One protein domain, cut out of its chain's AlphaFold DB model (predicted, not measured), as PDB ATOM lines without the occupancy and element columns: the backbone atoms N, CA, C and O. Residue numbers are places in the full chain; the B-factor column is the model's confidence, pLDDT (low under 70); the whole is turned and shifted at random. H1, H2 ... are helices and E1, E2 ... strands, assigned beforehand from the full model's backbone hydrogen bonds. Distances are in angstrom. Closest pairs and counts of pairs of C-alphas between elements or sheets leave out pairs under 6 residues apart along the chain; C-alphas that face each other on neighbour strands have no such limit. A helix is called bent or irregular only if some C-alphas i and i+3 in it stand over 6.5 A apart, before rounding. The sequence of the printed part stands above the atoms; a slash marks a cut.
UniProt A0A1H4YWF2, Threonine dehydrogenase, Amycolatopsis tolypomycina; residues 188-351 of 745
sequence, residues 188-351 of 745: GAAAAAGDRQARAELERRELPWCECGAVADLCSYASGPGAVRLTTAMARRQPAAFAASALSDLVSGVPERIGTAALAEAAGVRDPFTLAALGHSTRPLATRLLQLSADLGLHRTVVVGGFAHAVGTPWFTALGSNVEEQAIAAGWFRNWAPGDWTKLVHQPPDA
ATOM      1  N   GLY A 188     191.129  66.793  83.022       85.00
ATOM      2  CA  GLY A 188     189.956  66.234  83.691       85.00
ATOM      3  C   GLY A 188     188.666  66.412  82.886       85.00
ATOM      4  O   GLY A 188     187.880  65.473  82.793       85.00
ATOM      5  N   ALA A 189     188.471  67.558  82.226       85.31
ATOM      6  CA  ALA A 189     187.314  67.790  81.357       85.31
ATOM      7  C   ALA A 189     187.289  66.825  80.158       85.31
ATOM      8  O   ALA A 189     186.242  66.266  79.836       85.31
ATOM      9  N   ALA A 190     188.445  66.555  79.543       87.12
ATOM     10  CA  ALA A 190     188.570  65.554  78.485       87.12
ATOM     11  C   ALA A 190     188.247  64.141  79.004       87.12
ATOM     12  O   ALA A 190     187.492  63.397  78.375       87.12
ATOM     13  N   ALA A 191     188.740  63.784  80.196       84.50
ATOM     14  CA  ALA A 191     188.427  62.503  80.827       84.50
ATOM     15  C   ALA A 191     186.926  62.349  81.143       84.50
ATOM     16  O   ALA A 191     186.345  61.281  80.896       84.50
ATOM     17  N   ALA A 192     186.284  63.417  81.623       80.31
ATOM     18  CA  ALA A 192     184.841  63.493  81.835       80.31
ATOM     19  C   ALA A 192     184.052  63.335  80.526       80.31
ATOM     20  O   ALA A 192     183.092  62.568  80.484       80.31
ATOM     21  N   ALA A 193     184.527  63.942  79.436       82.06
ATOM     22  CA  ALA A 193     183.952  63.808  78.097       82.06
ATOM     23  C   ALA A 193     184.175  62.427  77.441       82.06
ATOM     24  O   ALA A 193     183.676  62.176  76.345       82.06
ATOM     25  N   GLY A 194     184.899  61.512  78.096       83.19
ATOM     26  CA  GLY A 194     185.110  60.146  77.608       83.19
ATOM     27  C   GLY A 194     186.432  59.908  76.879       83.19
ATOM     28  O   GLY A 194     186.625  58.816  76.341       83.19
ATOM     29  N   ASP A 195     187.356  60.870  76.884       89.38
ATOM     30  CA  ASP A 195     188.673  60.701  76.273       89.38
ATOM     31  C   ASP A 195     189.491  59.630  77.018       89.38
ATOM     32  O   ASP A 195     189.835  59.754  78.199       89.38
ATOM     33  N   ARG A 196     189.813  58.545  76.304       88.50
ATOM     34  CA  ARG A 196     190.578  57.411  76.837       88.50
ATOM     35  C   ARG A 196     192.029  57.769  77.145       88.50
ATOM     36  O   ARG A 196     192.570  57.233  78.107       88.50
ATOM     37  N   GLN A 197     192.653  58.642  76.357       89.44
ATOM     38  CA  GLN A 197     194.028  59.080  76.592       89.44
ATOM     39  C   GLN A 197     194.092  59.976  77.825       89.44
ATOM     40  O   GLN A 197     194.953  59.771  78.677       89.44
ATOM     41  N   ALA A 198     193.133  60.891  77.972       89.31
ATOM     42  CA  ALA A 198     193.041  61.736  79.157       89.31
ATOM     43  C   ALA A 198     192.843  60.914  80.444       89.31
ATOM     44  O   ALA A 198     193.510  61.153  81.450       89.31
ATOM     45  N   ARG A 199     191.975  59.893  80.402       88.31
ATOM     46  CA  ARG A 199     191.777  58.957  81.525       88.31
ATOM     47  C   ARG A 199     193.041  58.168  81.852       88.31
ATOM     48  O   ARG A 199     193.424  58.116  83.015       88.31
ATOM     49  N   ALA A 200     193.697  57.596  80.843       85.50
ATOM     50  CA  ALA A 200     194.941  56.851  81.032       85.50
ATOM     51  C   ALA A 200     196.052  57.735  81.624       85.50
ATOM     52  O   ALA A 200     196.826  57.285  82.463       85.50
ATOM     53  N   GLU A 201     196.105  59.006  81.229       87.69
ATOM     54  CA  GLU A 201     197.064  59.972  81.752       87.69
ATOM     55  C   GLU A 201     196.803  60.324  83.224       87.69
ATOM     56  O   GLU A 201     197.742  60.344  84.020       87.69
ATOM     57  N   LEU A 202     195.542  60.551  83.611       87.19
ATOM     58  CA  LEU A 202     195.160  60.765  85.014       87.19
ATOM     59  C   LEU A 202     195.462  59.536  85.875       87.19
ATOM     60  O   LEU A 202     196.005  59.671  86.968       87.19
ATOM     61  N   GLU A 203     195.171  58.338  85.365       82.25
ATOM     62  CA  GLU A 203     195.489  57.078  86.042       82.25
ATOM     63  C   GLU A 203     197.002  56.898  86.232       82.25
ATOM     64  O   GLU A 203     197.438  56.549  87.332       82.25
ATOM     65  N   ARG A 204     197.801  57.187  85.193       83.19
ATOM     66  CA  ARG A 204     199.273  57.144  85.230       83.19
ATOM     67  C   ARG A 204     199.850  58.115  86.256       83.19
ATOM     68  O   ARG A 204     200.822  57.782  86.923       83.19
ATOM     69  N   ARG A 205     199.269  59.312  86.358       81.75
ATOM     70  CA  ARG A 205     199.670  60.353  87.319       81.75
ATOM     71  C   ARG A 205     199.087  60.152  88.711       81.75
ATOM     72  O   ARG A 205     199.393  60.933  89.602       81.75
ATOM     73  N   GLU A 206     198.258  59.130  88.890       80.06
ATOM     74  CA  GLU A 206     197.583  58.837  90.149       80.06
ATOM     75  C   GLU A 206     196.672  59.963  90.642       80.06
ATOM     76  O   GLU A 206     196.504  60.134  91.842       80.06
ATOM     77  N   LEU A 207     196.073  60.715  89.720       85.69
ATOM     78  CA  LEU A 207     195.230  61.859  90.045       85.69
ATOM     79  C   LEU A 207     193.751  61.472  89.944       85.69
ATOM     80  O   LEU A 207     193.244  61.261  88.835       85.69
ATOM     81  N   PRO A 208     193.027  61.387  91.074       87.62
ATOM     82  CA  PRO A 208     191.590  61.181  91.057       87.62
ATOM     83  C   PRO A 208     190.891  62.351  90.375       87.62
ATOM     84  O   PRO A 208     191.359  63.488  90.413       87.62
ATOM     85  N   TRP A 209     189.748  62.072  89.762       87.56
ATOM     86  CA  TRP A 209     188.974  63.075  89.038       87.56
ATOM     87  C   TRP A 209     187.469  62.887  89.248       87.56
ATOM     88  O   TRP A 209     186.997  61.796  89.601       87.56
ATOM     89  N   CYS A 210     186.714  63.964  89.046       83.50
ATOM     90  CA  CYS A 210     185.264  64.045  89.181       83.50
ATOM     91  C   CYS A 210     184.572  64.016  87.809       83.50
ATOM     92  O   CYS A 210     185.145  64.426  86.808       83.50
ATOM     93  N   GLU A 211     183.307  63.597  87.750       78.19
ATOM     94  CA  GLU A 211     182.527  63.550  86.501       78.19
ATOM     95  C   GLU A 211     182.326  64.926  85.842       78.19
ATOM     96  O   GLU A 211     182.061  64.982  84.648       78.19
ATOM     97  N   CYS A 212     182.500  66.032  86.577       75.12
ATOM     98  CA  CYS A 212     182.514  67.387  86.010       75.12
ATOM     99  C   CYS A 212     183.865  67.778  85.376       75.12
ATOM    100  O   CYS A 212     183.989  68.847  84.786       75.12
ATOM    101  N   GLY A 213     184.889  66.934  85.514       81.12
ATOM    102  CA  GLY A 213     186.236  67.169  85.005       81.12
ATOM    103  C   GLY A 213     187.184  67.883  85.966       81.12
ATOM    104  O   GLY A 213     188.322  68.159  85.593       81.12
ATOM    105  N   ALA A 214     186.762  68.159  87.199       84.94
ATOM    106  CA  ALA A 214     187.682  68.572  88.250       84.94
ATOM    107  C   ALA A 214     188.636  67.424  88.628       84.94
ATOM    108  O   ALA A 214     188.294  66.246  88.500       84.94
ATOM    109  N   VAL A 215     189.847  67.769  89.063       88.19
ATOM    110  CA  VAL A 215     190.927  66.820  89.370       88.19
ATOM    111  C   VAL A 215     191.450  67.109  90.769       88.19
ATOM    112  O   VAL A 215     191.636  68.269  91.127       88.19
ATOM    113  N   ALA A 216     191.708  66.048  91.533       88.00
ATOM    114  CA  ALA A 216     192.299  66.097  92.866       88.00
ATOM    115  C   ALA A 216     191.531  66.966  93.882       88.00
ATOM    116  O   ALA A 216     192.103  67.536  94.816       88.00
ATOM    117  N   ASP A 217     190.219  67.072  93.699       90.25
ATOM    118  CA  ASP A 217     189.313  67.752  94.614       90.25
ATOM    119  C   ASP A 217     188.614  66.769  95.559       90.25
ATOM    120  O   ASP A 217     188.681  65.554  95.387       90.25
ATOM    121  N   LEU A 218     187.917  67.282  96.570       91.81
ATOM    122  CA  LEU A 218     187.229  66.449  97.557       91.81
ATOM    123  C   LEU A 218     186.259  65.432  96.915       91.81
ATOM    124  O   LEU A 218     186.213  64.273  97.333       91.81
ATOM    125  N   CYS A 219     185.513  65.835  95.885       90.62
ATOM    126  CA  CYS A 219     184.596  64.982  95.131       90.62
ATOM    127  C   CYS A 219     185.314  63.825  94.429       90.62
ATOM    128  O   CYS A 219     184.771  62.721  94.371       90.62
ATOM    129  N   SER A 220     186.524  64.044  93.924       90.50
ATOM    130  CA  SER A 220     187.327  63.027  93.246       90.50
ATOM    131  C   SER A 220     187.694  61.854  94.159       90.50
ATOM    132  O   SER A 220     187.906  60.753  93.656       90.50
ATOM    133  N   TYR A 221     187.705  62.062  95.481       92.56
ATOM    134  CA  TYR A 221     187.985  61.027  96.483       92.56
ATOM    135  C   TYR A 221     186.724  60.528  97.184       92.56
ATOM    136  O   TYR A 221     186.445  59.332  97.188       92.56
ATOM    137  N   ALA A 222     185.976  61.441  97.806       93.62
ATOM    138  CA  ALA A 222     184.992  61.095  98.827       93.62
ATOM    139  C   ALA A 222     183.579  60.854  98.276       93.62
ATOM    140  O   ALA A 222     182.750  60.276  98.980       93.62
ATOM    141  N   SER A 223     183.285  61.277  97.040       92.31
ATOM    142  CA  SER A 223     182.009  60.941  96.392       92.31
ATOM    143  C   SER A 223     181.928  59.445  96.078       92.31
ATOM    144  O   SER A 223     182.949  58.773  95.970       92.31
ATOM    145  N   GLY A 224     180.725  58.915  95.862       91.81
ATOM    146  CA  GLY A 224     180.541  57.522  95.455       91.81
ATOM    147  C   GLY A 224     181.283  57.156  94.166       91.81
ATOM    148  O   GLY A 224     182.061  56.201  94.180       91.81
ATOM    149  N   PRO A 225     181.121  57.917  93.065       90.19
ATOM    150  CA  PRO A 225     181.898  57.696  91.847       90.19
ATOM    151  C   PRO A 225     183.412  57.838  92.068       90.19
ATOM    152  O   PRO A 225     184.184  57.069  91.496       90.19
ATOM    153  N   GLY A 226     183.841  58.786  92.911       91.06
ATOM    154  CA  GLY A 226     185.246  58.969  93.287       91.06
ATOM    155  C   GLY A 226     185.821  57.756  94.022       91.06
ATOM    156  O   GLY A 226     186.825  57.195  93.592       91.06
ATOM    157  N   ALA A 227     185.128  57.276  95.055       94.12
ATOM    158  CA  ALA A 227     185.518  56.111  95.844       94.12
ATOM    159  C   ALA A 227     185.563  54.825  95.003       94.12
ATOM    160  O   ALA A 227     186.488  54.025  95.146       94.12
ATOM    161  N   VAL A 228     184.608  54.641  94.080       94.25
ATOM    162  CA  VAL A 228     184.630  53.531  93.111       94.25
ATOM    163  C   VAL A 228     185.871  53.610  92.228       94.25
ATOM    164  O   VAL A 228     186.625  52.642  92.165       94.25
ATOM    165  N   ARG A 229     186.138  54.766  91.602       91.19
ATOM    166  CA  ARG A 229     187.322  54.952  90.744       91.19
ATOM    167  C   ARG A 229     188.625  54.727  91.506       91.19
ATOM    168  O   ARG A 229     189.512  54.045  90.998       91.19
ATOM    169  N   LEU A 230     188.721  55.255  92.725       91.38
ATOM    170  CA  LEU A 230     189.868  55.056  93.606       91.38
ATOM    171  C   LEU A 230     190.071  53.567  93.912       91.38
ATOM    172  O   LEU A 230     191.188  53.066  93.796       91.38
ATOM    173  N   THR A 231     188.996  52.835  94.214       95.06
ATOM    174  CA  THR A 231     189.081  51.395  94.494       95.06
ATOM    175  C   THR A 231     189.486  50.596  93.254       95.06
ATOM    176  O   THR A 231     190.350  49.724  93.340       95.06
ATOM    177  N   THR A 232     188.937  50.918  92.079       93.75
ATOM    178  CA  THR A 232     189.344  50.310  90.802       93.75
ATOM    179  C   THR A 232     190.823  50.561  90.506       93.75
ATOM    180  O   THR A 232     191.538  49.637  90.114       93.75
ATOM    181  N   ALA A 233     191.316  51.779  90.738       89.94
ATOM    182  CA  ALA A 233     192.731  52.100  90.575       89.94
ATOM    183  C   ALA A 233     193.612  51.307  91.558       89.94
ATOM    184  O   ALA A 233     194.623  50.733  91.150       89.94
ATOM    185  N   MET A 234     193.204  51.199  92.828       93.12
ATOM    186  CA  MET A 234     193.888  50.362  93.820       93.12
ATOM    187  C   MET A 234     193.932  48.889  93.395       93.12
ATOM    188  O   MET A 234     194.979  48.258  93.517       93.12
ATOM    189  N   ALA A 235     192.839  48.357  92.842       94.62
ATOM    190  CA  ALA A 235     192.745  46.957  92.426       94.62
ATOM    191  C   ALA A 235     193.728  46.626  91.295       94.62
ATOM    192  O   ALA A 235     194.373  45.579  91.316       94.62
ATOM    193  N   ARG A 236     193.917  47.555  90.348       91.00
ATOM    194  CA  ARG A 236     194.915  47.420  89.275       91.00
ATOM    195  C   ARG A 236     196.354  47.463  89.792       91.00
ATOM    196  O   ARG A 236     197.214  46.771  89.257       91.00
ATOM    197  N   ARG A 237     196.628  48.272  90.821       90.25
ATOM    198  CA  ARG A 237     197.975  48.423  91.406       90.25
ATOM    199  C   ARG A 237     198.351  47.292  92.350       90.25
ATOM    200  O   ARG A 237     199.526  46.969  92.483       90.25
ATOM    201  N   GLN A 238     197.361  46.710  93.016       94.50
ATOM    202  CA  GLN A 238     197.544  45.660  94.009       94.50
ATOM    203  C   GLN A 238     196.801  44.385  93.582       94.50
ATOM    204  O   GLN A 238     195.934  43.910  94.318       94.50
ATOM    205  N   PRO A 239     197.130  43.795  92.415       94.81
ATOM    206  CA  PRO A 239     196.353  42.700  91.840       94.81
ATOM    207  C   PRO A 239     196.312  41.466  92.745       94.81
ATOM    208  O   PRO A 239     195.295  40.788  92.793       94.81
ATOM    209  N   ALA A 240     197.374  41.197  93.512       96.25
ATOM    210  CA  ALA A 240     197.402  40.089  94.466       96.25
ATOM    211  C   ALA A 240     196.471  40.317  95.671       96.25
ATOM    212  O   ALA A 240     195.755  39.405  96.071       96.25
ATOM    213  N   ALA A 241     196.453  41.533  96.230       96.06
ATOM    214  CA  ALA A 241     195.578  41.874  97.353       96.06
ATOM    215  C   ALA A 241     194.108  41.928  96.918       96.06
ATOM    216  O   ALA A 241     193.235  41.446  97.634       96.06
ATOM    217  N   PHE A 242     193.847  42.458  95.720       97.56
ATOM    218  CA  PHE A 242     192.518  42.451  95.126       97.56
ATOM    219  C   PHE A 242     192.050  41.027  94.822       97.56
ATOM    220  O   PHE A 242     190.961  40.667  95.247       97.56
ATOM    221  N   ALA A 243     192.863  40.186  94.180       96.75
ATOM    222  CA  ALA A 243     192.487  38.804  93.868       96.75
ATOM    223  C   ALA A 243     192.148  37.966  95.115       96.75
ATOM    224  O   ALA A 243     191.378  37.019  95.013       96.75
ATOM    225  N   ALA A 244     192.703  38.319  96.279       96.50
ATOM    226  CA  ALA A 244     192.411  37.682  97.564       96.50
ATOM    227  C   ALA A 244     191.215  38.306  98.321       96.50
ATOM    228  O   ALA A 244     190.924  37.884  99.439       96.50
ATOM    229  N   SER A 245     190.563  39.328  97.760       97.81
ATOM    230  CA  SER A 245     189.487  40.088  98.410       97.81
ATOM    231  C   SER A 245     188.097  39.551  98.070       97.81
ATOM    232  O   SER A 245     187.846  39.126  96.941       97.81
ATOM    233  N   ALA A 246     187.149  39.688  99.002       97.06
ATOM    234  CA  ALA A 246     185.742  39.375  98.732       97.06
ATOM    235  C   ALA A 246     185.156  40.282  97.632       97.06
ATOM    236  O   ALA A 246     184.262  39.886  96.887       97.06
ATOM    237  N   LEU A 247     185.690  41.502  97.492       97.44
ATOM    238  CA  LEU A 247     185.301  42.419  96.425       97.44
ATOM    239  C   LEU A 247     185.626  41.856  95.038       97.44
ATOM    240  O   LEU A 247     184.817  42.017  94.127       97.44
ATOM    241  N   SER A 248     186.778  41.196  94.876       97.75
ATOM    242  CA  SER A 248     187.152  40.539  93.618       97.75
ATOM    243  C   SER A 248     186.155  39.450  93.244       97.75
ATOM    244  O   SER A 248     185.714  39.414  92.096       97.75
ATOM    245  N   ASP A 249     185.725  38.625  94.200       96.88
ATOM    246  CA  ASP A 249     184.735  37.572  93.946       96.88
ATOM    247  C   ASP A 249     183.408  38.153  93.430       96.88
ATOM    248  O   ASP A 249     182.887  37.707  92.403       96.88
ATOM    249  N   LEU A 250     182.913  39.224  94.066       97.12
ATOM    250  CA  LEU A 250     181.665  39.907  93.687       97.12
ATOM    251  C   LEU A 250     181.690  40.488  92.269       97.12
ATOM    252  O   LEU A 250     180.649  40.608  91.623       97.12
ATOM    253  N   VAL A 251     182.872  40.847  91.769       97.25
ATOM    254  CA  VAL A 251     183.049  41.443  90.437       97.25
ATOM    255  C   VAL A 251     183.716  40.490  89.441       97.25
ATOM    256  O   VAL A 251     184.090  40.897  88.337       97.25
ATOM    257  N   SER A 252     183.833  39.208  89.802       96.75
ATOM    258  CA  SER A 252     184.470  38.155  88.999       96.75
ATOM    259  C   SER A 252     185.917  38.478  88.597       96.75
ATOM    260  O   SER A 252     186.326  38.214  87.467       96.75
ATOM    261  N   GLY A 253     186.677  39.108  89.493       94.38
ATOM    262  CA  GLY A 253     188.076  39.484  89.285       94.38
ATOM    263  C   GLY A 253     188.298  40.633  88.300       94.38
ATOM    264  O   GLY A 253     189.441  40.888  87.931       94.38
ATOM    265  N   VAL A 254     187.242  41.333  87.863       96.06
ATOM    266  CA  VAL A 254     187.329  42.445  86.900       96.06
ATOM    267  C   VAL A 254     187.197  43.793  87.631       96.06
ATOM    268  O   VAL A 254     186.081  44.164  88.002       96.06
ATOM    269  N   PRO A 255     188.285  44.570  87.818       94.12
ATOM    270  CA  PRO A 255     188.251  45.852  88.531       94.12
ATOM    271  C   PRO A 255     187.242  46.872  87.979       94.12
ATOM    272  O   PRO A 255     186.687  47.677  88.724       94.12
ATOM    273  N   GLU A 256     186.983  46.850  86.673       92.25
ATOM    274  CA  GLU A 256     186.067  47.767  85.982       92.25
ATOM    275  C   GLU A 256     184.593  47.509  86.320       92.25
ATOM    276  O   GLU A 256     183.740  48.346  86.032       92.25
ATOM    277  N   ARG A 257     184.282  46.354  86.918       95.12
ATOM    278  CA  ARG A 257     182.934  45.998  87.379       95.12
ATOM    279  C   ARG A 257     182.668  46.424  88.825       95.12
ATOM    280  O   ARG A 257     181.557  46.223  89.313       95.12
ATOM    281  N   ILE A 258     183.651  47.017  89.510       95.94
ATOM    282  CA  ILE A 258     183.457  47.577  90.851       95.94
ATOM    283  C   ILE A 258     182.428  48.705  90.772       95.94
ATOM    284  O   ILE A 258     182.552  49.648  89.995       95.94
ATOM    285  N   GLY A 259     181.405  48.604  91.613       94.06
ATOM    286  CA  GLY A 259     180.373  49.616  91.781       94.06
ATOM    287  C   GLY A 259     179.974  49.734  93.246       94.06
ATOM    288  O   GLY A 259     180.424  48.963  94.091       94.06
ATOM    289  N   THR A 260     179.097  50.689  93.555       92.44
ATOM    290  CA  THR A 260     178.673  50.968  94.936       92.44
ATOM    291  C   THR A 260     178.090  49.747  95.649       92.44
ATOM    292  O   THR A 260     178.386  49.554  96.821       92.44
ATOM    293  N   ALA A 261     177.304  48.913  94.959       94.25
ATOM    294  CA  ALA A 261     176.701  47.722  95.562       94.25
ATOM    295  C   ALA A 261     177.761  46.691  95.991       94.25
ATOM    296  O   ALA A 261     177.770  46.274  97.144       94.25
ATOM    297  N   ALA A 262     178.699  46.357  95.095       96.31
ATOM    298  CA  ALA A 262     179.792  45.432  95.398       96.31
ATOM    299  C   ALA A 262     180.707  45.970  96.512       96.31
ATOM    300  O   ALA A 262     181.097  45.221  97.402       96.31
ATOM    301  N   LEU A 263     180.995  47.279  96.510       95.81
ATOM    302  CA  LEU A 263     181.731  47.932  97.599       95.81
ATOM    303  C   LEU A 263     181.000  47.819  98.938       95.81
ATOM    304  O   LEU A 263     181.627  47.498  99.941       95.81
ATOM    305  N   ALA A 264     179.695  48.093  98.966       95.75
ATOM    306  CA  ALA A 264     178.894  48.018 100.182       95.75
ATOM    307  C   ALA A 264     178.858  46.591 100.748       95.75
ATOM    308  O   ALA A 264     179.056  46.399 101.946       95.75
ATOM    309  N   GLU A 265     178.666  45.592  99.886       97.19
ATOM    310  CA  GLU A 265     178.630  44.183 100.278       97.19
ATOM    311  C   GLU A 265     179.989  43.698 100.804       97.19
ATOM    312  O   GLU A 265     180.062  43.171 101.916       97.19
ATOM    313  N   ALA A 266     181.082  43.970 100.079       97.44
ATOM    314  CA  ALA A 266     182.436  43.632 100.520       97.44
ATOM    315  C   ALA A 266     182.814  44.343 101.834       97.44
ATOM    316  O   ALA A 266     183.399  43.742 102.739       97.44
ATOM    317  N   ALA A 267     182.431  45.613 101.990       96.94
ATOM    318  CA  ALA A 267     182.647  46.355 103.228       96.94
ATOM    319  C   ALA A 267     181.829  45.778 104.397       96.94
ATOM    320  O   ALA A 267     182.320  45.737 105.527       96.94
ATOM    321  N   GLY A 268     180.607  45.301 104.134       95.94
ATOM    322  CA  GLY A 268     179.729  44.665 105.119       95.94
ATOM    323  C   GLY A 268     180.316  43.381 105.710       95.94
ATOM    324  O   GLY A 268     180.207  43.157 106.915       95.94
ATOM    325  N   VAL A 269     181.026  42.592 104.897       96.19
ATOM    326  CA  VAL A 269     181.794  41.417 105.361       96.19
ATOM    327  C   VAL A 269     183.201  41.766 105.862       96.19
ATOM    328  O   VAL A 269     183.988  40.875 106.169       96.19
ATOM    329  N   ARG A 270     183.506  43.063 106.006       96.12
ATOM    330  CA  ARG A 270     184.779  43.599 106.514       96.12
ATOM    331  C   ARG A 270     186.001  43.174 105.693       96.12
ATOM    332  O   ARG A 270     187.073  42.956 106.256       96.12
ATOM    333  N   ASP A 271     185.846  43.093 104.374       97.44
ATOM    334  CA  ASP A 271     186.939  42.805 103.444       97.44
ATOM    335  C   ASP A 271     188.115  43.797 103.618       97.44
ATOM    336  O   ASP A 271     187.917  45.005 103.447       97.44
ATOM    337  N   PRO A 272     189.343  43.339 103.945       97.38
ATOM    338  CA  PRO A 272     190.465  44.231 104.254       97.38
ATOM    339  C   PRO A 272     190.841  45.180 103.113       97.38
ATOM    340  O   PRO A 272     191.159  46.344 103.363       97.38
ATOM    341  N   PHE A 273     190.782  44.702 101.865       97.88
ATOM    342  CA  PHE A 273     191.083  45.512 100.685       97.88
ATOM    343  C   PHE A 273     190.067  46.655 100.534       97.88
ATOM    344  O   PHE A 273     190.447  47.820 100.388       97.88
ATOM    345  N   THR A 274     188.776  46.341 100.660       97.75
ATOM    346  CA  THR A 274     187.688  47.325 100.597       97.75
ATOM    347  C   THR A 274     187.758  48.332 101.743       97.75
ATOM    348  O   THR A 274     187.619  49.532 101.512       97.75
ATOM    349  N   LEU A 275     188.025  47.888 102.975       97.81
ATOM    350  CA  LEU A 275     188.170  48.791 104.123       97.81
ATOM    351  C   LEU A 275     189.354  49.754 103.955       97.81
ATOM    352  O   LEU A 275     189.226  50.935 104.282       97.81
ATOM    353  N   ALA A 276     190.477  49.291 103.396       97.31
ATOM    354  CA  ALA A 276     191.607  50.158 103.067       97.31
ATOM    355  C   ALA A 276     191.231  51.202 102.000       97.31
ATOM    356  O   ALA A 276     191.584  52.375 102.133       97.31
ATOM    357  N   ALA A 277     190.472  50.810 100.972       96.25
ATOM    358  CA  ALA A 277     189.989  51.736  99.950       96.25
ATOM    359  C   ALA A 277     189.042  52.804 100.527       96.25
ATOM    360  O   ALA A 277     189.212  53.990 100.239       96.25
ATOM    361  N   LEU A 278     188.114  52.415 101.410       97.25
ATOM    362  CA  LEU A 278     187.244  53.352 102.132       97.25
ATOM    363  C   LEU A 278     188.038  54.295 103.050       97.25
ATOM    364  O   LEU A 278     187.713  55.483 103.159       97.25
ATOM    365  N   GLY A 279     189.099  53.791 103.684       96.88
ATOM    366  CA  GLY A 279     190.044  54.593 104.459       96.88
ATOM    367  C   GLY A 279     190.676  55.698 103.612       96.88
ATOM    368  O   GLY A 279     190.614  56.867 103.989       96.88
ATOM    369  N   HIS A 280     191.193  55.368 102.427       94.31
ATOM    370  CA  HIS A 280     191.745  56.367 101.506       94.31
ATOM    371  C   HIS A 280     190.682  57.343 100.983       94.31
ATOM    372  O   HIS A 280     190.922  58.548 100.960       94.31
ATOM    373  N   SER A 281     189.492  56.857 100.605       95.06
ATOM    374  CA  SER A 281     188.447  57.713 100.026       95.06
ATOM    375  C   SER A 281     187.883  58.727 101.024       95.06
ATOM    376  O   SER A 281     187.511  59.834 100.645       95.06
ATOM    377  N   THR A 282     187.796  58.364 102.308       96.06
ATOM    378  CA  THR A 282     187.233  59.233 103.359       96.06
ATOM    379  C   THR A 282     188.257  60.186 103.977       96.06
ATOM    380  O   THR A 282     187.866  61.173 104.603       96.06
ATOM    381  N   ARG A 283     189.559  59.948 103.768       94.12
ATOM    382  CA  ARG A 283     190.644  60.726 104.379       94.12
ATOM    383  C   ARG A 283     190.566  62.234 104.092       94.12
ATOM    384  O   ARG A 283     190.648  62.992 105.059       94.12
ATOM    385  N   PRO A 284     190.354  62.706 102.845       93.31
ATOM    386  CA  PRO A 284     190.262  64.145 102.574       93.31
ATOM    387  C   PRO A 284     189.013  64.788 103.183       93.31
ATOM    388  O   PRO A 284     189.040  65.950 103.596       93.31
ATOM    389  N   LEU A 285     187.916  64.028 103.278       94.00
ATOM    390  CA  LEU A 285     186.698  64.495 103.930       94.00
ATOM    391  C   LEU A 285     186.928  64.692 105.430       94.00
ATOM    392  O   LEU A 285     186.536  65.732 105.951       94.00
ATOM    393  N   ALA A 286     187.608  63.759 106.105       93.44
ATOM    394  CA  ALA A 286     187.981  63.908 107.515       93.44
ATOM    395  C   ALA A 286     188.770  65.205 107.763       93.44
ATOM    396  O   ALA A 286     188.376  66.000 108.622       93.44
ATOM    397  N   THR A 287     189.791  65.480 106.940       90.94
ATOM    398  CA  THR A 287     190.580  66.719 107.015       90.94
ATOM    399  C   THR A 287     189.677  67.942 106.909       90.94
ATOM    400  O   THR A 287     189.763  68.872 107.714       90.94
ATOM    401  N   ARG A 288     188.765  67.936 105.929       90.12
ATOM    402  CA  ARG A 288     187.862  69.060 105.682       90.12
ATOM    403  C   ARG A 288     186.884  69.283 106.836       90.12
ATOM    404  O   ARG A 288     186.615  70.431 107.183       90.12
ATOM    405  N   LEU A 289     186.374  68.215 107.449       90.62
ATOM    406  CA  LEU A 289     185.496  68.309 108.618       90.62
ATOM    407  C   LEU A 289     186.211  68.922 109.822       90.62
ATOM    408  O   LEU A 289     185.634  69.779 110.493       90.62
ATOM    409  N   LEU A 290     187.456  68.520 110.081       89.25
ATOM    410  CA  LEU A 290     188.268  69.070 111.167       89.25
ATOM    411  C   LEU A 290     188.561  70.561 110.951       89.25
ATOM    412  O   LEU A 290     188.378  71.353 111.876       89.25
ATOM    413  N   GLN A 291     188.929  70.956 109.728       87.62
ATOM    414  CA  GLN A 291     189.138  72.363 109.356       87.62
ATOM    415  C   GLN A 291     187.876  73.203 109.573       87.62
ATOM    416  O   GLN A 291     187.908  74.189 110.299       87.62
ATOM    417  N   LEU A 292     186.737  72.776 109.018       86.12
ATOM    418  CA  LEU A 292     185.470  73.500 109.163       86.12
ATOM    419  C   LEU A 292     185.020  73.588 110.625       86.12
ATOM    420  O   LEU A 292     184.442  74.593 111.037       86.12
ATOM    421  N   SER A 293     185.307  72.554 111.418       88.06
ATOM    422  CA  SER A 293     185.044  72.560 112.858       88.06
ATOM    423  C   SER A 293     185.865  73.619 113.584       88.06
ATOM    424  O   SER A 293     185.301  74.363 114.386       88.06
ATOM    425  N   ALA A 294     187.159  73.718 113.274       86.00
ATOM    426  CA  ALA A 294     188.060  74.701 113.866       86.00
ATOM    427  C   ALA A 294     187.734  76.136 113.417       86.00
ATOM    428  O   ALA A 294     187.617  77.024 114.259       86.00
ATOM    429  N   ASP A 295     187.523  76.353 112.117       87.00
ATOM    430  CA  ASP A 295     187.336  77.687 111.534       87.00
ATOM    431  C   ASP A 295     185.974  78.300 111.892       87.00
ATOM    432  O   ASP A 295     185.859  79.504 112.122       87.00
ATOM    433  N   LEU A 296     184.918  77.477 111.946       87.44
ATOM    434  CA  LEU A 296     183.540  77.936 112.159       87.44
ATOM    435  C   LEU A 296     183.014  77.637 113.569       87.44
ATOM    436  O   LEU A 296     181.850  77.930 113.870       87.44
ATOM    437  N   GLY A 297     183.835  77.039 114.434       87.69
ATOM    438  CA  GLY A 297     183.434  76.622 115.775       87.69
ATOM    439  C   GLY A 297     182.264  75.637 115.751       87.69
ATOM    440  O   GLY A 297     181.250  75.849 116.425       87.69
ATOM    441  N   LEU A 298     182.352  74.605 114.908       88.12
ATOM    442  CA  LEU A 298     181.332  73.560 114.798       88.12
ATOM    443  C   LEU A 298     181.736  72.348 115.637       88.12
ATOM    444  O   LEU A 298     182.866  71.875 115.581       88.12
ATOM    445  N   HIS A 299     180.779  71.827 116.401       87.62
ATOM    446  CA  HIS A 299     180.960  70.622 117.216       87.62
ATOM    447  C   HIS A 299     180.175  69.427 116.676       87.62
ATOM    448  O   HIS A 299     180.172  68.371 117.297       87.62
ATOM    449  N   ARG A 300     179.458  69.608 115.563       91.81
ATOM    450  CA  ARG A 300     178.573  68.600 114.990       91.81
ATOM    451  C   ARG A 300     178.474  68.755 113.479       91.81
ATOM    452  O   ARG A 300     178.230  69.852 112.977       91.81
ATOM    453  N   THR A 301     178.563  67.626 112.797       94.06
ATOM    454  CA  THR A 301     178.399  67.436 111.365       94.06
ATOM    455  C   THR A 301     177.441  66.276 111.153       94.06
ATOM    456  O   THR A 301     177.734  65.146 111.524       94.06
ATOM    457  N   VAL A 302     176.298  66.540 110.541       94.25
ATOM    458  CA  VAL A 302     175.355  65.523 110.085       94.25
ATOM    459  C   VAL A 302     175.779  65.069 108.696       94.25
ATOM    460  O   VAL A 302     175.899  65.903 107.801       94.25
ATOM    461  N   VAL A 303     175.991  63.769 108.504       93.31
ATOM    462  CA  VAL A 303     176.358  63.215 107.194       93.31
ATOM    463  C   VAL A 303     175.189  62.423 106.611       93.31
ATOM    464  O   VAL A 303     174.767  61.394 107.145       93.31
ATOM    465  N   VAL A 304     174.670  62.905 105.488       90.88
ATOM    466  CA  VAL A 304     173.607  62.275 104.691       90.88
ATOM    467  C   VAL A 304     174.130  61.911 103.300       90.88
ATOM    468  O   VAL A 304     175.274  62.200 102.961       90.88
ATOM    469  N   GLY A 305     173.293  61.292 102.471       86.38
ATOM    470  CA  GLY A 305     173.599  61.017 101.065       86.38
ATOM    471  C   GLY A 305     173.643  59.529 100.731       86.38
ATOM    472  O   GLY A 305     174.003  58.687 101.554       86.38
ATOM    473  N   GLY A 306     173.241  59.210  99.500       86.06
ATOM    474  CA  GLY A 306     172.971  57.837  99.080       86.06
ATOM    475  C   GLY A 306     174.183  56.913  99.147       86.06
ATOM    476  O   GLY A 306     174.022  55.757  99.513       86.06
ATOM    477  N   PHE A 307     175.392  57.401  98.852       90.56
ATOM    478  CA  PHE A 307     176.589  56.555  98.847       90.56
ATOM    479  C   PHE A 307     177.034  56.169 100.261       90.56
ATOM    480  O   PHE A 307     177.159  54.983 100.556       90.56
ATOM    481  N   ALA A 308     177.223  57.157 101.143       91.81
ATOM    482  CA  ALA A 308     177.650  56.908 102.521       91.81
ATOM    483  C   ALA A 308     176.669  55.983 103.260       91.81
ATOM    484  O   ALA A 308     177.086  55.070 103.969       91.81
ATOM    485  N   HIS A 309     175.362  56.175 103.047       90.69
ATOM    486  CA  HIS A 309     174.323  55.339 103.656       90.69
ATOM    487  C   HIS A 309     174.172  53.967 102.995       90.69
ATOM    488  O   HIS A 309     173.882  53.007 103.701       90.69
ATOM    489  N   ALA A 310     174.411  53.838 101.684       90.25
ATOM    490  CA  ALA A 310     174.407  52.538 101.010       90.25
ATOM    491  C   ALA A 310     175.556  51.636 101.481       90.25
ATOM    492  O   ALA A 310     175.346  50.443 101.665       90.25
ATOM    493  N   VAL A 311     176.754  52.196 101.698       93.25
ATOM    494  CA  VAL A 311     177.880  51.446 102.283       93.25
ATOM    495  C   VAL A 311     177.672  51.230 103.787       93.25
ATOM    496  O   VAL A 311     178.028  50.182 104.318       93.25
ATOM    497  N   GLY A 312     177.061  52.194 104.476       91.25
ATOM    498  CA  GLY A 312     176.635  52.060 105.866       91.25
ATOM    499  C   GLY A 312     177.789  52.141 106.865       91.25
ATOM    500  O   GLY A 312     178.773  52.851 106.655       91.25
ATOM    501  N   THR A 313     177.663  51.424 107.986       93.25
ATOM    502  CA  THR A 313     178.596  51.488 109.126       93.25
ATOM    503  C   THR A 313     180.082  51.413 108.741       93.25
ATOM    504  O   THR A 313     180.831  52.240 109.259       93.25
ATOM    505  N   PRO A 314     180.538  50.534 107.821       95.62
ATOM    506  CA  PRO A 314     181.939  50.508 107.393       95.62
ATOM    507  C   PRO A 314     182.470  51.852 106.875       95.62
ATOM    508  O   PRO A 314     183.592  52.234 107.204       95.62
ATOM    509  N   TRP A 315     181.666  52.604 106.115       95.94
ATOM    510  CA  TRP A 315     182.057  53.918 105.597       95.94
ATOM    511  C   TRP A 315     182.185  54.950 106.722       95.94
ATOM    512  O   TRP A 315     183.172  55.681 106.789       95.94
ATOM    513  N   PHE A 316     181.222  54.968 107.649       95.00
ATOM    514  CA  PHE A 316     181.254  55.865 108.807       95.00
ATOM    515  C   PHE A 316     182.410  55.541 109.754       95.00
ATOM    516  O   PHE A 316     183.045  56.458 110.265       95.00
ATOM    517  N   THR A 317     182.726  54.259 109.952       94.56
ATOM    518  CA  THR A 317     183.911  53.841 110.709       94.56
ATOM    519  C   THR A 317     185.195  54.303 110.024       94.56
ATOM    520  O   THR A 317     186.047  54.862 110.701       94.56
ATOM    521  N   ALA A 318     185.325  54.151 108.701       96.12
ATOM    522  CA  ALA A 318     186.502  54.627 107.966       96.12
ATOM    523  C   ALA A 318     186.688  56.154 108.080       96.12
ATOM    524  O   ALA A 318     187.794  56.629 108.345       96.12
ATOM    525  N   LEU A 319     185.601  56.925 107.951       96.25
ATOM    526  CA  LEU A 319     185.626  58.372 108.173       96.25
ATOM    527  C   LEU A 319     186.015  58.706 109.620       96.25
ATOM    528  O   LEU A 319     186.876  59.555 109.839       96.25
ATOM    529  N   GLY A 320     185.403  58.031 110.591       93.81
ATOM    530  CA  GLY A 320     185.663  58.210 112.016       93.81
ATOM    531  C   GLY A 320     187.116  57.944 112.394       93.81
ATOM    532  O   GLY A 320     187.738  58.787 113.029       93.81
ATOM    533  N   SER A 321     187.689  56.834 111.925       92.38
ATOM    534  CA  SER A 321     189.098  56.502 112.155       92.38
ATOM    535  C   SER A 321     190.046  57.544 111.561       92.38
ATOM    536  O   SER A 321     191.009  57.926 112.217       92.38
ATOM    537  N   ASN A 322     189.757  58.070 110.363       93.75
ATOM    538  CA  ASN A 322     190.540  59.174 109.801       93.75
ATOM    539  C   ASN A 322     190.395  60.464 110.624       93.75
ATOM    540  O   ASN A 322     191.375  61.181 110.805       93.75
ATOM    541  N   VAL A 323     189.193  60.769 111.129       92.19
ATOM    542  CA  VAL A 323     188.968  61.919 112.019       92.19
ATOM    543  C   VAL A 323     189.777  61.765 113.303       92.19
ATOM    544  O   VAL A 323     190.415  62.725 113.711       92.19
ATOM    545  N   GLU A 324     189.795  60.587 113.922       88.94
ATOM    546  CA  GLU A 324     190.596  60.321 115.123       88.94
ATOM    547  C   GLU A 324     192.095  60.438 114.869       88.94
ATOM    548  O   GLU A 324     192.797  61.083 115.641       88.94
ATOM    549  N   GLU A 325     192.582  59.833 113.785       88.06
ATOM    550  CA  GLU A 325     193.999  59.862 113.417       88.06
ATOM    551  C   GLU A 325     194.483  61.299 113.171       88.06
ATOM    552  O   GLU A 325     195.581  61.677 113.577       88.06
ATOM    553  N   GLN A 326     193.655  62.108 112.505       87.12
ATOM    554  CA  GLN A 326     193.996  63.475 112.116       87.12
ATOM    555  C   GLN A 326     193.631  64.523 113.169       87.12
ATOM    556  O   GLN A 326     194.128  65.651 113.102       87.12
ATOM    557  N   ALA A 327     192.772  64.188 114.135       81.94
ATOM    558  CA  ALA A 327     192.495  65.023 115.291       81.94
ATOM    559  C   ALA A 327     193.742  65.040 116.181       81.94
ATOM    560  O   ALA A 327     193.876  64.296 117.149       81.94
ATOM    561  N   ILE A 328     194.689  65.917 115.840       62.75
ATOM    562  CA  ILE A 328     195.845  66.223 116.682       62.75
ATOM    563  C   ILE A 328     195.310  66.593 118.075       62.75
ATOM    564  O   ILE A 328     194.251  67.214 118.187       62.75
ATOM    565  N   ALA A 329     196.077  66.321 119.137       58.69
ATOM    566  CA  ALA A 329     195.866  66.870 120.487       58.69
ATOM    567  C   ALA A 329     195.986  68.419 120.551       58.69
ATOM    568  O   ALA A 329     196.439  68.996 121.541       58.69
ATOM    569  N   ALA A 330     195.606  69.108 119.476       55.34
ATOM    570  CA  ALA A 330     195.301  70.515 119.413       55.34
ATOM    571  C   ALA A 330     194.184  70.831 120.413       55.34
ATOM    572  O   ALA A 330     193.288  70.021 120.660       55.34
ATOM    573  N   GLY A 331     194.237  72.030 120.997       64.25
ATOM    574  CA  GLY A 331     193.382  72.424 122.120       64.25
ATOM    575  C   GLY A 331     191.879  72.183 121.920       64.25
ATOM    576  O   GLY A 331     191.191  71.936 122.904       64.25
ATOM    577  N   TRP A 332     191.386  72.193 120.676       69.12
ATOM    578  CA  TRP A 332     189.972  71.991 120.339       69.12
ATOM    579  C   TRP A 332     189.458  70.560 120.576       69.12
ATOM    580  O   TRP A 332     188.329  70.384 121.025       69.12
ATOM    581  N   PHE A 333     190.288  69.543 120.322       76.50
ATOM    582  CA  PHE A 333     189.957  68.118 120.501       76.50
ATOM    583  C   PHE A 333     190.735  67.486 121.665       76.50
ATOM    584  O   PHE A 333     190.861  66.266 121.779       76.50
ATOM    585  N   ARG A 334     191.277  68.327 122.555       72.25
ATOM    586  CA  ARG A 334     192.028  67.890 123.732       72.25
ATOM    587  C   ARG A 334     191.144  66.966 124.584       72.25
ATOM    588  O   ARG A 334     190.049  67.355 124.983       72.25
ATOM    589  N   ASN A 335     191.662  65.777 124.899       75.81
ATOM    590  CA  ASN A 335     191.014  64.711 125.681       75.81
ATOM    591  C   ASN A 335     189.967  63.854 124.944       75.81
ATOM    592  O   ASN A 335     189.178  63.188 125.612       75.81
ATOM    593  N   TRP A 336     189.935  63.840 123.609       82.56
ATOM    594  CA  TRP A 336     189.152  62.827 122.897       82.56
ATOM    595  C   TRP A 336     189.708  61.416 123.138       82.56
ATOM    596  O   TRP A 336     190.908  61.181 122.997       82.56
ATOM    597  N   ALA A 337     188.828  60.489 123.512       84.56
ATOM    598  CA  ALA A 337     189.110  59.057 123.582       84.56
ATOM    599  C   ALA A 337     188.713  58.354 122.267       84.56
ATOM    600  O   ALA A 337     187.904  58.901 121.512       84.56
ATOM    601  N   PRO A 338     189.208  57.131 121.994       83.44
ATOM    602  CA  PRO A 338     188.702  56.333 120.881       83.44
ATOM    603  C   PRO A 338     187.167  56.204 120.928       83.44
ATOM    604  O   PRO A 338     186.594  55.877 121.966       83.44
ATOM    605  N   GLY A 339     186.504  56.477 119.810       84.56
ATOM    606  CA  GLY A 339     185.055  56.574 119.633       84.56
ATOM    607  C   GLY A 339     184.491  57.999 119.710       84.56
ATOM    608  O   GLY A 339     183.371  58.232 119.245       84.56
ATOM    609  N   ASP A 340     185.242  58.975 120.232       88.31
ATOM    610  CA  ASP A 340     184.735  60.338 120.443       88.31
ATOM    611  C   ASP A 340     184.475  61.116 119.151       88.31
ATOM    612  O   ASP A 340     183.732  62.099 119.177       88.31
ATOM    613  N   TRP A 341     184.985  60.654 118.004       88.81
ATOM    614  CA  TRP A 341     184.651  61.220 116.693       88.81
ATOM    615  C   TRP A 341     183.139  61.240 116.426       88.81
ATOM    616  O   TRP A 341     182.663  62.108 115.697       88.81
ATOM    617  N   THR A 342     182.367  60.346 117.055       90.38
ATOM    618  CA  THR A 342     180.894  60.308 116.977       90.38
ATOM    619  C   THR A 342     180.219  61.535 117.601       90.38
ATOM    620  O   THR A 342     179.074  61.849 117.274       90.38
ATOM    621  N   LYS A 343     180.925  62.282 118.464       87.38
ATOM    622  CA  LYS A 343     180.472  63.589 118.968       87.38
ATOM    623  C   LYS A 343     180.424  64.620 117.838       87.38
ATOM    624  O   LYS A 343     179.528  65.463 117.837       87.38
ATOM    625  N   LEU A 344     181.363  64.526 116.889       89.81
ATOM    626  CA  LEU A 344     181.454  65.395 115.721       89.81
ATOM    627  C   LEU A 344     180.651  64.852 114.537       89.81
ATOM    628  O   LEU A 344     179.854  65.592 113.980       89.81
ATOM    629  N   VAL A 345     180.824  63.593 114.143       92.44
ATOM    630  CA  VAL A 345     180.139  63.009 112.980       92.44
ATOM    631  C   VAL A 345     178.873  62.285 113.426       92.44
ATOM    632  O   VAL A 345     178.921  61.236 114.063       92.44
ATOM    633  N   HIS A 346     177.727  62.836 113.046       89.50
ATOM    634  CA  HIS A 346     176.411  62.286 113.315       89.50
ATOM    635  C   HIS A 346     175.865  61.553 112.083       89.50
ATOM    636  O   HIS A 346     175.691  62.154 111.018       89.50
ATOM    637  N   GLN A 347     175.561  60.264 112.249       88.25
ATOM    638  CA  GLN A 347     174.871  59.432 111.264       88.25
ATOM    639  C   GLN A 347     173.369  59.379 111.597       88.25
ATOM    640  O   GLN A 347     172.991  58.726 112.573       88.25
ATOM    641  N   PRO A 348     172.500  60.045 110.823       83.62
ATOM    642  CA  PRO A 348     171.065  60.018 111.067       83.62
ATOM    643  C   PRO A 348     170.414  58.730 110.525       83.62
ATOM    644  O   PRO A 348     170.873  58.196 109.516       83.62
ATOM    645  N   PRO A 349     169.326  58.238 111.143       71.56
ATOM    646  CA  PRO A 349     168.642  57.013 110.715       71.56
ATOM    647  C   PRO A 349     167.759  57.179 109.460       71.56
ATOM    648  O   PRO A 349     167.448  56.182 108.817       71.56
ATOM    649  N   ASP A 350     167.363  58.408 109.095       68.12
ATOM    650  CA  ASP A 350     166.507  58.725 107.933       68.12
ATOM    651  C   ASP A 350     167.180  59.741 106.989       68.12
ATOM    652  O   ASP A 350     166.854  60.930 106.943       68.12
ATOM    653  N   ALA A 351     168.156  59.272 106.214       71.81
ATOM    654  CA  ALA A 351     168.824  60.114 105.222       71.81
ATOM    655  C   ALA A 351     168.043  60.256 103.903       71.81
ATOM    656  O   ALA A 351     168.295  61.192 103.146       71.81
TER     657      ALA A 351
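Overview. This is residues 188 to 351 of the 745 residues of the protein "Threonine dehydrogenase" of Amycolatopsis tolypomycina (UniProt A0A1H4YWF2). A long bent helix, H8, runs through a cluster of mostly crossed helices: its first arm, H8a, lies in the middle between H4 on one side and H10 on the other, with H7 on a third side, and its second arm, H8b, runs outward toward one end. The short helices H5 and H6 sit near the beginning of H8a, while H1 and H2 form a small pair at the edge, joined to the rest by the long link of residues 205 to 217. After H10 a long loop, residues 327 to 339, leads back to the short helix H11 on H10, and the one short strand, E1, has residues 345 to 346 beside it. The printed part has 164 residues with eleven named helices and one named strand, in the order H1 to H8, E1, H9 to H11; the class is mostly helix. The whole is compact, with a radius of gyration of the C-alphas of 16.5 A and spans of 46 by 34 by 30 A.

Arrangement. The longest helix, H8, residues 272 to 296, was assigned by its hydrogen bonds as one helix but is bent: C-alphas 281 and 284 are 7.2 A apart. Its arms, H8a of residues 272 to 281 and H8b of residues 284 to 296, stand at a steep tilt of 40 degrees. H4, residues 224 to 237, touches H8a at a steep tilt of 54 degrees, opposite ways; their closest C-alphas are those of Ala 227 and Ser 281, 5.4 A apart. H10, residues 313 to 326, touches H8a at a steep tilt of 59 degrees, the same way, with Gly 279 and Ala 318 closest, their C-alphas 5.0 A apart. With residues 285 to 290 alone, H8b touches H10, the closest C-alphas being those of Ala 286 and Val 323, 5.0 A. H4 and H10 are apart. The hub is H7, residues 260 to 268, touching five helices. Among them is H9, residues 306 to 311, at a shallow tilt of 34 degrees, only just short of steep; the closest C-alphas, of Ala 264 and Val 311, are 4.1 A apart. H6, residues 246 to 250, touches H7, with the C-alphas of Leu 247 and Ala 266 closest at 5.1 A. H5, residues 239 to 243, touches no helix but is near H4, H6 and H8a. H3, residues 218 to 222, touches H8b, which meets it with residues 284 to 285 alone; Leu 218 and Pro 284 have the closest C-alphas, 6.3 A. H1, residues 188 to 192, touches H2, residues 196 to 204, with Ala 191 and Arg 199 closest, C-alphas 4.9 A apart. H11, residues 340 to 343, touches residues 320 to 324 of H10. E1, residues 301 to 304, pairs with no named strand, but its residues 301 to 302 pair with residues 345 to 346, parallel. Every O i to N i+4 pair is within hydrogen-bond range in H1 to H7, H8a, H8b, H9 and H10; H11 is too short for one.

Along the chain. H1 begins at C-alpha 188, (189.956, 66.234, 83.691). H4 measures 20.1 A from first to last C-alpha, H10 19.7 A, H8b 18.1 A and H8a 14.3 A. H8a begins at C-alpha 272, (190.465, 44.231, 104.254), and H11 ends at C-alpha 343, (180.472, 63.589, 118.968).

Size, cuts and confidence. The C-alphas farthest apart, of Asp 195 and Asn 335, are 49.6 A apart. The printed part has no cut. The links H2 to H3 and H10 to H11 are long, 13 residues each. Mean pLDDT of the printed part is 89.6; residues 328 to 332 and residue 350 are under 70.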